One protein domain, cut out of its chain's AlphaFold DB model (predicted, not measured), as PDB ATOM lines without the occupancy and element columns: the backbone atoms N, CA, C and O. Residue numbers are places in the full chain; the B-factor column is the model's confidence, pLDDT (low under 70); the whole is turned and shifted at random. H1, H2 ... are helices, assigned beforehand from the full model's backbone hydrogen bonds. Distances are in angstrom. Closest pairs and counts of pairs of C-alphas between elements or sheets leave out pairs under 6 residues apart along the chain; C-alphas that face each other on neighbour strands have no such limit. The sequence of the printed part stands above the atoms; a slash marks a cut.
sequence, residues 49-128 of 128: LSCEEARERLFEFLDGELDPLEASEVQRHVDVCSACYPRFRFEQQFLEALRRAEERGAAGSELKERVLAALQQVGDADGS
ATOM      1  N   LEU A  49     113.077 133.517 137.826       85.94
ATOM      2  CA  LEU A  49     111.711 133.000 137.719       85.94
ATOM      3  C   LEU A  49     111.333 132.191 138.961       85.94
ATOM      4  O   LEU A  49     112.158 131.455 139.519       85.94
ATOM      5  N   SER A  50     110.073 132.292 139.368       88.38
ATOM      6  CA  SER A  50     109.512 131.408 140.384       88.38
ATOM      7  C   SER A  50     109.348 129.982 139.846       88.38
ATOM      8  O   SER A  50     109.358 129.735 138.639       88.38
ATOM      9  N   CYS A  51     109.177 129.015 140.754       88.62
ATOM     10  CA  CYS A  51     108.909 127.631 140.355       88.62
ATOM     11  C   CYS A  51     107.608 127.508 139.551       88.62
ATOM     12  O   CYS A  51     107.532 126.650 138.681       88.62
ATOM     13  N   GLU A  52     106.596 128.332 139.833       88.06
ATOM     14  CA  GLU A  52     105.321 128.286 139.107       88.06
ATOM     15  C   GLU A  52     105.499 128.780 137.669       88.06
ATOM     16  O   GLU A  52     105.212 128.048 136.728       88.06
ATOM     17  N   GLU A  53     106.114 129.949 137.485       87.94
ATOM     18  CA  GLU A  53     106.376 130.514 136.154       87.94
ATOM     19  C   GLU A  53     107.282 129.602 135.316       87.94
ATOM     20  O   GLU A  53     107.043 129.388 134.127       87.94
ATOM     21  N   ALA A  54     108.309 129.011 135.939       87.88
ATOM     22  CA  ALA A  54     109.179 128.049 135.273       87.88
ATOM     23  C   ALA A  54     108.419 126.786 134.839       87.88
ATOM     24  O   ALA A  54     108.788 126.184 133.836       87.88
ATOM     25  N   ARG A  55     107.369 126.378 135.568       85.94
ATOM     26  CA  ARG A  55     106.532 125.216 135.233       85.94
ATOM     27  C   ARG A  55     105.537 125.510 134.120       85.94
ATOM     28  O   ARG A  55     105.328 124.619 133.298       85.94
ATOM     29  N   GLU A  56     104.943 126.700 134.110       87.06
ATOM     30  CA  GLU A  56     104.032 127.149 133.053       87.06
ATOM     31  C   GLU A  56     104.771 127.254 131.716       87.06
ATOM     32  O   GLU A  56     104.321 126.711 130.710       87.06
ATOM     33  N   ARG A  57     105.971 127.845 131.738       87.31
ATOM     34  CA  ARG A  57     106.822 128.034 130.554       87.31
ATOM     35  C   ARG A  57     107.667 126.812 130.201       87.31
ATOM     36  O   ARG A  57     108.410 126.839 129.225       87.31
ATOM     37  N   LEU A  58     107.591 125.730 130.980       86.06
ATOM     38  CA  LEU A  58     108.484 124.581 130.817       86.06
ATOM     39  C   LEU A  58     108.287 123.911 129.465       86.06
ATOM     40  O   LEU A  58     109.254 123.701 128.748       86.06
ATOM     41  N   PHE A  59     107.039 123.637 129.085       82.69
ATOM     42  CA  PHE A  59     106.736 123.068 127.772       82.69
ATOM     43  C   PHE A  59     107.213 123.981 126.649       82.69
ATOM     44  O   PHE A  59     107.753 123.502 125.656       82.69
ATOM     45  N   GLU A  60     107.125 125.292 126.870       85.19
ATOM     46  CA  GLU A  60     107.562 126.270 125.889       85.19
ATOM     47  C   GLU A  60     109.068 126.306 125.676       85.19
ATOM     48  O   GLU A  60     109.590 126.486 124.572       85.19
ATOM     49  N   PHE A  61     109.782 126.027 126.751       86.44
ATOM     50  CA  PHE A  61     111.210 125.824 126.720       86.44
ATOM     51  C   PHE A  61     111.604 124.516 126.030       86.44
ATOM     52  O   PHE A  61     112.556 124.497 125.251       86.44
ATOM     53  N   LEU A  62     110.864 123.430 126.273       83.94
ATOM     54  CA  LEU A  62     111.127 122.112 125.682       83.94
ATOM     55  C   LEU A  62     110.948 122.088 124.160       83.94
ATOM     56  O   LEU A  62     111.645 121.337 123.473       83.94
ATOM     57  N   ASP A  63     110.036 122.911 123.654       78.94
ATOM     58  CA  ASP A  63     109.728 123.022 122.232       78.94
ATOM     59  C   ASP A  63     110.437 124.187 121.528       78.94
ATOM     60  O   ASP A  63     110.420 124.275 120.302       78.94
ATOM     61  N   GLY A  64     111.080 125.088 122.269       83.00
ATOM     62  CA  GLY A  64     111.891 126.161 121.693       83.00
ATOM     63  C   GLY A  64     111.115 127.280 120.981       83.00
ATOM     64  O   GLY A  64     111.669 127.876 120.060       83.00
ATOM     65  N   GLU A  65     109.870 127.583 121.375       83.31
ATOM     66  CA  GLU A  65     109.206 128.862 121.003       83.31
ATOM     67  C   GLU A  65     109.461 129.988 121.997       83.31
ATOM     68  O   GLU A  65     109.146 131.133 121.681       83.31
ATOM     69  N   LEU A  66     110.035 129.714 123.172       84.50
ATOM     70  CA  LEU A  66     110.463 130.817 124.027       84.50
ATOM     71  C   LEU A  66     111.493 131.671 123.292       84.50
ATOM     72  O   LEU A  66     112.410 131.155 122.640       84.50
ATOM     73  N   ASP A  67     111.368 132.985 123.458       88.00
ATOM     74  CA  ASP A  67     112.421 133.904 123.052       88.00
ATOM     75  C   ASP A  67     113.736 133.499 123.752       88.00
ATOM     76  O   ASP A  67     113.706 133.059 124.908       88.00
ATOM     77  N   PRO A  68     114.908 133.624 123.099       86.06
ATOM     78  CA  PRO A  68     116.200 133.284 123.696       86.06
ATOM     79  C   PRO A  68     116.420 133.879 125.092       86.06
ATOM     80  O   PRO A  68     117.087 133.252 125.921       86.06
ATOM     81  N   LEU A  69     115.862 135.059 125.377       86.25
ATOM     82  CA  LEU A  69     115.938 135.660 126.701       86.25
ATOM     83  C   LEU A  69     115.140 134.858 127.735       86.25
ATOM     84  O   LEU A  69     115.683 134.497 128.777       86.25
ATOM     85  N   GLU A  70     113.893 134.519 127.428       85.88
ATOM     86  CA  GLU A  70     113.007 133.779 128.333       85.88
ATOM     87  C   GLU A  70     113.455 132.322 128.502       85.88
ATOM     88  O   GLU A  70     113.437 131.775 129.605       85.88
ATOM     89  N   ALA A  71     113.960 131.708 127.430       87.69
ATOM     90  CA  ALA A  71     114.564 130.383 127.473       87.69
ATOM     91  C   ALA A  71     115.758 130.344 128.443       87.69
ATOM     92  O   ALA A  71     115.911 129.397 129.216       87.69
ATOM     93  N   SER A  72     116.586 131.396 128.451       88.56
ATOM     94  CA  SER A  72     117.723 131.499 129.372       88.56
ATOM     95  C   SER A  72     117.292 131.637 130.837       88.56
ATOM     96  O   SER A  72     117.977 131.137 131.731       88.56
ATOM     97  N   GLU A  73     116.151 132.280 131.093       90.25
ATOM     98  CA  GLU A  73     115.590 132.451 132.434       90.25
ATOM     99  C   GLU A  73     115.050 131.117 132.974       90.25
ATOM    100  O   GLU A  73     115.352 130.751 134.114       90.25
ATOM    101  N   VAL A  74     114.334 130.347 132.143       89.12
ATOM    102  CA  VAL A  74     113.845 129.001 132.499       89.12
ATOM    103  C   VAL A  74     115.012 128.041 132.716       89.12
ATOM    104  O   VAL A  74     115.057 127.350 133.735       89.12
ATOM    105  N   GLN A  75     115.998 128.042 131.814       89.06
ATOM    106  CA  GLN A  75     117.194 127.209 131.932       89.06
ATOM    107  C   GLN A  75     117.939 127.490 133.242       89.06
ATOM    108  O   GLN A  75     118.235 126.566 134.000       89.06
ATOM    109  N   ARG A  76     118.166 128.771 133.562       89.88
ATOM    110  CA  ARG A  76     118.824 129.179 134.808       89.88
ATOM    111  C   ARG A  76     118.077 128.671 136.038       89.88
ATOM    112  O   ARG A  76     118.719 128.209 136.976       89.88
ATOM    113  N   HIS A  77     116.745 128.741 136.038       90.94
ATOM    114  CA  HIS A  77     115.928 128.233 137.137       90.94
ATOM    115  C   HIS A  77     116.055 126.709 137.286       90.94
ATOM    116  O   HIS A  77     116.275 126.210 138.388       90.94
ATOM    117  N   VAL A  78     115.931 125.961 136.188       88.88
ATOM    118  CA  VAL A  78     116.006 124.490 136.196       88.88
ATOM    119  C   VAL A  78     117.388 123.993 136.629       88.88
ATOM    120  O   VAL A  78     117.474 122.972 137.310       88.88
ATOM    121  N   ASP A  79     118.451 124.727 136.301       88.38
ATOM    122  CA  ASP A  79     119.823 124.375 136.680       88.38
ATOM    123  C   ASP A  79     120.091 124.515 138.187       88.38
ATOM    124  O   ASP A  79     120.924 123.791 138.734       88.38
ATOM    125  N   VAL A  80     119.381 125.415 138.878       87.75
ATOM    126  CA  VAL A  80     119.571 125.661 140.321       87.75
ATOM    127  C   VAL A  80     118.492 125.019 141.196       87.75
ATOM    128  O   VAL A  80     118.730 124.741 142.372       87.75
ATOM    129  N   CYS A  81     117.301 124.768 140.649       90.00
ATOM    130  CA  CYS A  81     116.152 124.278 141.399       90.00
ATOM    131  C   CYS A  81     116.077 122.744 141.395       90.00
ATOM    132  O   CYS A  81     115.634 122.115 140.430       90.00
ATOM    133  N   SER A  82     116.408 122.128 142.533       86.50
ATOM    134  CA  SER A  82     116.338 120.671 142.719       86.50
ATOM    135  C   SER A  82     114.923 120.089 142.612       86.50
ATOM    136  O   SER A  82     114.781 118.885 142.411       86.50
ATOM    137  N   ALA A  83     113.879 120.911 142.754       85.12
ATOM    138  CA  ALA A  83     112.487 120.482 142.617       85.12
ATOM    139  C   ALA A  83     112.019 120.466 141.151       85.12
ATOM    140  O   ALA A  83     111.305 119.551 140.742       85.12
ATOM    141  N   CYS A  84     112.443 121.444 140.345       85.94
ATOM    142  CA  CYS A  84     112.059 121.536 138.933       85.94
ATOM    143  C   CYS A  84     112.911 120.626 138.036       85.94
ATOM    144  O   CYS A  84     112.409 120.114 137.035       85.94
ATOM    145  N   TYR A  85     114.168 120.362 138.409       87.00
ATOM    146  CA  TYR A  85     115.092 119.555 137.607       87.00
ATOM    147  C   TYR A  85     114.585 118.139 137.263       87.00
ATOM    148  O   TYR A  85     114.623 117.769 136.085       87.00
ATOM    149  N   PRO A  86     114.068 117.331 138.216       87.62
ATOM    150  CA  PRO A  86     113.570 115.991 137.904       87.62
ATOM    151  C   PRO A  86     112.377 116.021 136.946       87.62
ATOM    152  O   PRO A  86     112.295 115.189 136.043       87.62
ATOM    153  N   ARG A  87     111.482 117.005 137.110       84.75
ATOM    154  CA  ARG A  87     110.314 117.193 136.244       84.75
ATOM    155  C   ARG A  87     110.735 117.530 134.816       84.75
ATOM    156  O   ARG A  87     110.342 116.828 133.891       84.75
ATOM    157  N   PHE A  88     111.612 118.519 134.657       87.31
ATOM    158  CA  PHE A  88     112.172 118.886 133.358       87.31
ATOM    159  C   PHE A  88     112.845 117.696 132.661       87.31
ATOM    160  O   PHE A  88     112.622 117.445 131.479       87.31
ATOM    161  N   ARG A  89     113.653 116.920 133.397       87.94
ATOM    162  CA  ARG A  89     114.327 115.727 132.863       87.94
ATOM    163  C   ARG A  89     113.359 114.643 132.416       87.94
ATOM    164  O   ARG A  89     113.639 113.962 131.428       87.94
ATOM    165  N   PHE A  90     112.271 114.440 133.150       86.50
ATOM    166  CA  PHE A  90     111.231 113.497 132.758       86.50
ATOM    167  C   PHE A  90     110.554 113.950 131.465       86.50
ATOM    168  O   PHE A  90     110.488 113.181 130.509       86.50
ATOM    169  N   GLU A  91     110.121 115.208 131.410       85.88
ATOM    170  CA  GLU A  91     109.412 115.756 130.255       85.88
ATOM    171  C   GLU A  91     110.302 115.754 129.006       85.88
ATOM    172  O   GLU A  91     109.886 115.238 127.975       85.88
ATOM    173  N   GLN A  92     111.568 116.176 129.103       85.31
ATOM    174  CA  GLN A  92     112.547 116.054 128.011       85.31
ATOM    175  C   GLN A  92     112.639 114.624 127.451       85.31
ATOM    176  O   GLN A  92     112.548 114.414 126.239       85.31
ATOM    177  N   GLN A  93     112.804 113.627 128.326       85.69
ATOM    178  CA  GLN A  93     112.933 112.225 127.911       85.69
ATOM    179  C   GLN A  93     111.639 111.676 127.315       85.69
ATOM    180  O   GLN A  93     111.682 110.906 126.354       85.69
ATOM    181  N   PHE A  94     110.490 112.070 127.861       83.44
ATOM    182  CA  PHE A  94     109.188 111.696 127.327       83.44
ATOM    183  C   PHE A  94     109.016 112.213 125.894       83.44
ATOM    184  O   PHE A  94     108.641 111.458 124.999       83.44
ATOM    185  N   LEU A  95     109.387 113.468 125.646       77.50
ATOM    186  CA  LEU A  95     109.319 114.070 124.316       77.50
ATOM    187  C   LEU A  95     110.303 113.452 123.334       77.50
ATOM    188  O   LEU A  95     109.967 113.224 122.174       77.50
ATOM    189  N   GLU A  96     111.508 113.129 123.788       80.94
ATOM    190  CA  GLU A  96     112.459 112.381 122.976       80.94
ATOM    191  C   GLU A  96     111.930 110.983 122.617       80.94
ATOM    192  O   GLU A  96     112.081 110.537 121.479       80.94
ATOM    193  N   ALA A  97     111.263 110.299 123.551       80.88
ATOM    194  CA  ALA A  97     110.637 109.008 123.289       80.88
ATOM    195  C   ALA A  97     109.502 109.115 122.258       80.88
ATOM    196  O   ALA A  97     109.423 108.269 121.365       80.88
ATOM    197  N   LEU A  98     108.672 110.163 122.338       76.94
ATOM    198  CA  LEU A  98     107.628 110.437 121.346       76.94
ATOM    199  C   LEU A  98     108.218 110.706 119.957       76.94
ATOM    200  O   LEU A  98     107.808 110.057 118.997       76.94
ATOM    201  N   ARG A  99     109.234 111.575 119.859       75.62
ATOM    202  CA  ARG A  99     109.933 111.854 118.592       75.62
ATOM    203  C   ARG A  99     110.512 110.583 117.973       75.62
ATOM    204  O   ARG A  99     110.280 110.297 116.804       75.62
ATOM    205  N   ARG A 100     111.176 109.748 118.777       74.56
ATOM    206  CA  ARG A 100     111.704 108.450 118.319       74.56
ATOM    207  C   ARG A 100     110.602 107.489 117.863       74.56
ATOM    208  O   ARG A 100     110.847 106.673 116.977       74.56
ATOM    209  N   ALA A 101     109.421 107.518 118.480       70.38
ATOM    210  CA  ALA A 101     108.290 106.685 118.071       70.38
ATOM    211  C   ALA A 101     107.696 107.145 116.727       70.38
ATOM    212  O   ALA A 101     107.374 106.303 115.885       70.38
ATOM    213  N   GLU A 102     107.613 108.460 116.513       68.44
ATOM    214  CA  GLU A 102     107.181 109.079 115.256       68.44
ATOM    215  C   GLU A 102     108.163 108.779 114.110       68.44
ATOM    216  O   GLU A 102     107.761 108.247 113.075       68.44
ATOM    217  N   GLU A 103     109.463 109.008 114.322       67.94
ATOM    218  CA  GLU A 103     110.532 108.762 113.338       67.94
ATOM    219  C   GLU A 103     110.615 107.299 112.887       67.94
ATOM    220  O   GLU A 103     110.967 107.002 111.745       67.94
ATOM    221  N   ARG A 104     110.277 106.359 113.775       65.44
ATOM    222  CA  ARG A 104     110.258 104.923 113.466       65.44
ATOM    223  C   ARG A 104     109.052 104.506 112.619       65.44
ATOM    224  O   ARG A 104     108.909 103.316 112.348       65.44
ATOM    225  N   GLY A 105     108.164 105.437 112.250       56.91
ATOM    226  CA  GLY A 105     106.883 105.127 111.608       56.91
ATOM    227  C   GLY A 105     106.001 104.219 112.473       56.91
ATOM    228  O   GLY A 105     105.074 103.589 111.970       56.91
ATOM    229  N   ALA A 106     106.321 104.118 113.767       51.94
ATOM    230  CA  ALA A 106     105.761 103.166 114.717       51.94
ATOM    231  C   ALA A 106     104.649 103.781 115.574       51.94
ATOM    232  O   ALA A 106     104.160 103.138 116.501       51.94
ATOM    233  N   ALA A 107     104.177 104.979 115.231       48.94
ATOM    234  CA  ALA A 107     102.844 105.421 115.619       48.94
ATOM    235  C   ALA A 107     101.780 104.680 114.781       48.94
ATOM    236  O   ALA A 107     100.892 105.281 114.184       48.94
ATOM    237  N   GLY A 108     101.875 103.347 114.722       56.94
ATOM    238  CA  GLY A 108     100.708 102.528 114.437       56.94
ATOM    239  C   GLY A 108      99.682 102.782 115.540       56.94
ATOM    240  O   GLY A 108     100.051 102.995 116.699       56.94
ATOM    241  N   SER A 109      98.400 102.773 115.179       58.88
ATOM    242  CA  SER A 109      97.261 103.004 116.080       58.88
ATOM    243  C   SER A 109      97.360 102.255 117.419       58.88
ATOM    244  O   SER A 109      96.912 102.772 118.435       58.88
ATOM    245  N   GLU A 110      98.024 101.100 117.442       61.75
ATOM    246  CA  GLU A 110      98.197 100.244 118.617       61.75
ATOM    247  C   GLU A 110      99.016 100.883 119.760       61.75
ATOM    248  O   GLU A 110      98.621 100.803 120.924       61.75
ATOM    249  N   LEU A 111     100.147 101.549 119.478       65.44
ATOM    250  CA  LEU A 111     100.936 102.195 120.545       65.44
ATOM    251  C   LEU A 111     100.166 103.385 121.129       65.44
ATOM    252  O   LEU A 111     100.155 103.591 122.342       65.44
ATOM    253  N   LYS A 112      99.477 104.125 120.254       65.56
ATOM    254  CA  LYS A 112      98.578 105.220 120.620       65.56
ATOM    255  C   LYS A 112      97.444 104.727 121.527       65.56
ATOM    256  O   LYS A 112      97.238 105.309 122.588       65.56
ATOM    257  N   GLU A 113      96.768 103.636 121.169       69.12
ATOM    258  CA  GLU A 113      95.715 103.017 121.991       69.12
ATOM    259  C   GLU A 113      96.228 102.582 123.365       69.12
ATOM    260  O   GLU A 113      95.573 102.824 124.376       69.12
ATOM    261  N   ARG A 114      97.426 101.993 123.435       72.94
ATOM    262  CA  ARG A 114      98.006 101.545 124.710       72.94
ATOM    263  C   ARG A 114      98.372 102.698 125.640       72.94
ATOM    264  O   ARG A 114      98.166 102.584 126.846       72.94
ATOM    265  N   VAL A 115      98.906 103.793 125.099       75.25
ATOM    266  CA  VAL A 115      99.201 105.001 125.886       75.25
ATOM    267  C   VAL A 115      97.903 105.644 126.380       75.25
ATOM    268  O   VAL A 115      97.815 105.993 127.554       75.25
ATOM    269  N   LEU A 116      96.871 105.725 125.532       69.25
ATOM    270  CA  LEU A 116      95.546 106.220 125.924       69.25
ATOM    271  C   LEU A 116      94.924 105.378 127.046       69.25
ATOM    272  O   LEU A 116      94.481 105.930 128.052       69.25
ATOM    273  N   ALA A 117      94.965 104.050 126.920       76.44
ATOM    274  CA  ALA A 117      94.444 103.138 127.935       76.44
ATOM    275  C   ALA A 117      95.187 103.257 129.276       76.44
ATOM    276  O   ALA A 117      94.578 103.104 130.335       76.44
ATOM    277  N   ALA A 118      96.497 103.522 129.252       75.62
ATOM    278  CA  ALA A 118      97.283 103.728 130.466       75.62
ATOM    279  C   ALA A 118      96.948 105.063 131.152       75.62
ATOM    280  O   ALA A 118      96.856 105.111 132.374       75.62
ATOM    281  N   LEU A 119      96.729 106.133 130.381       71.88
ATOM    282  CA  LEU A 119      96.365 107.444 130.925       71.88
ATOM    283  C   LEU A 119      94.944 107.462 131.511       71.88
ATOM    284  O   LEU A 119      94.744 108.068 132.561       71.88
ATOM    285  N   GLN A 120      93.983 106.766 130.892       72.19
ATOM    286  CA  GLN A 120      92.624 106.614 131.439       72.19
ATOM    287  C   GLN A 120      92.641 105.951 132.820       72.19
ATOM    288  O   GLN A 120      92.070 106.483 133.763       72.19
ATOM    289  N   GLN A 121      93.406 104.868 132.974       64.50
ATOM    290  CA  GLN A 121      93.535 104.166 134.255       64.50
ATOM    291  C   GLN A 121      94.131 105.028 135.375       64.50
ATOM    292  O   GLN A 121      93.852 104.781 136.544       64.50
ATOM    293  N   VAL A 122      94.956 106.023 135.036       65.12
ATOM    294  CA  VAL A 122      95.492 106.976 136.017       65.12
ATOM    295  C   VAL A 122      94.448 108.044 136.362       65.12
ATOM    296  O   VAL A 122      94.312 108.385 137.529       65.12
ATOM    297  N   GLY A 123      93.665 108.521 135.388       55.09
ATOM    298  CA  GLY A 123      92.592 109.497 135.620       55.09
ATOM    299  C   GLY A 123      91.428 108.974 136.473       55.09
ATOM    300  O   GLY A 123      90.817 109.748 137.204       55.09
ATOM    301  N   ASP A 124      91.153 107.667 136.432       50.81
ATOM    302  CA  ASP A 124      90.110 107.026 137.246       50.81
ATOM    303  C   ASP A 124      90.535 106.779 138.711       50.81
ATOM    304  O   ASP A 124      89.696 106.487 139.563       50.81
ATOM    305  N   ALA A 125      91.832 106.890 139.029       53.09
ATOM    306  CA  ALA A 125      92.368 106.585 140.359       53.09
ATOM    307  C   ALA A 125      92.321 107.769 141.347       53.09
ATOM    308  O   ALA A 125      92.393 107.545 142.554       53.09
ATOM    309  N   ASP A 126      92.152 109.002 140.862       45.31
ATOM    310  CA  ASP A 126      92.042 110.223 141.684       45.31
ATOM    311  C   ASP A 126      90.577 110.647 141.949       45.31
ATOM    312  O   ASP A 126      90.311 111.734 142.465       45.31
ATOM    313  N   GLY A 127      89.608 109.795 141.587       48.91
ATOM    314  CA  GLY A 127      88.168 110.065 141.660       48.91
ATOM    315  C   GLY A 127      87.380 109.247 142.692       48.91
ATOM    316  O   GLY A 127      86.165 109.126 142.527       48.91
ATOM    317  N   SER A 128      88.019 108.671 143.722       39.62
ATOM    318  CA  SER A 128      87.319 107.950 144.804       39.62
ATOM    319  C   SER A 128      87.751 108.349 146.208       39.62
ATOM    320  O   SER A 128      88.924 108.723 146.409       39.62
TER     321      SER A 128
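This is residues 49 to 128 of the 128 residues of the protein "zf-HC2 domain-containing protein" of Gemmatimonadetes bacterium (UniProt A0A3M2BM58). A small head of three helices, the short H1 and H2 with H3 packed across them, sits at one end; the long H4 leads out of it, and beyond the far end of H4 the chain turns back into H5, which touches no helix. H4 and H5 thus form the two sides of an open V with a wide bottom, and residues 112 to 128 stick out freely. The 80 printed residues hold five named helices, H1 to H5 in order along the chain, and no named strand; the class is all helix. The whole is loose, with a radius of gyration of the C-alphas of 15.7 A, and flat, spanning 40 by 39 by 18 A.

H1, residues 51 to 56, and H2, residues 58 to 63, meet only through their link. H3, residues 68 to 80, touches H1 with its residues 74 to 78 alone; the closest C-alphas, those of Ala 54 and Val 74, are 5.5 A apart, at a steep tilt of 45 degrees, opposite ways. H3 only just touches H2, with 3 pairs of C-alphas within 8 A; the closest are those of Phe 61 and Ala 71, 5.7 A, at a steep tilt of 57 degrees, opposite ways. H4, residues 84 to 103, and H3 touch only at the corner, where the closest C-alphas, those of Val 78 and Tyr 85, are 5.2 A apart; the tilt is steep, 60 degrees. H4 is close to but not clearly touching H2, the closest C-alphas being those of Leu 62 and Gln 92, 6.6 A, at a shallow tilt of 30 degrees, the same way. H5, residues 109 to 123, is apart from H1, H2, H3 and H4. In H1, H2, H3, H4 and H5 every O i to N i+4 pair is within hydrogen-bond range.

H1 begins at C-alpha 51, (108.909, 127.631, 140.355), and H2 follows after one residue. H3 is 18.6 A from first to last C-alpha. H4, the longest helix with 20 residues, measures 28.6 A and ends at C-alpha 103, (110.532, 108.762, 113.338). H5 measures 21.1 A and ends at C-alpha 123, (92.592, 109.497, 135.620).

The two C-alphas farthest apart, those of Pro 68 and Ser 128, are 43.8 A apart. The printed part has no cut and ends at the chain's last residue, 128. The four links between the helices are tight. The mean pLDDT of the printed part is 77.5; it is under 70 at residues 102 to 113, 116 and 121 to 128.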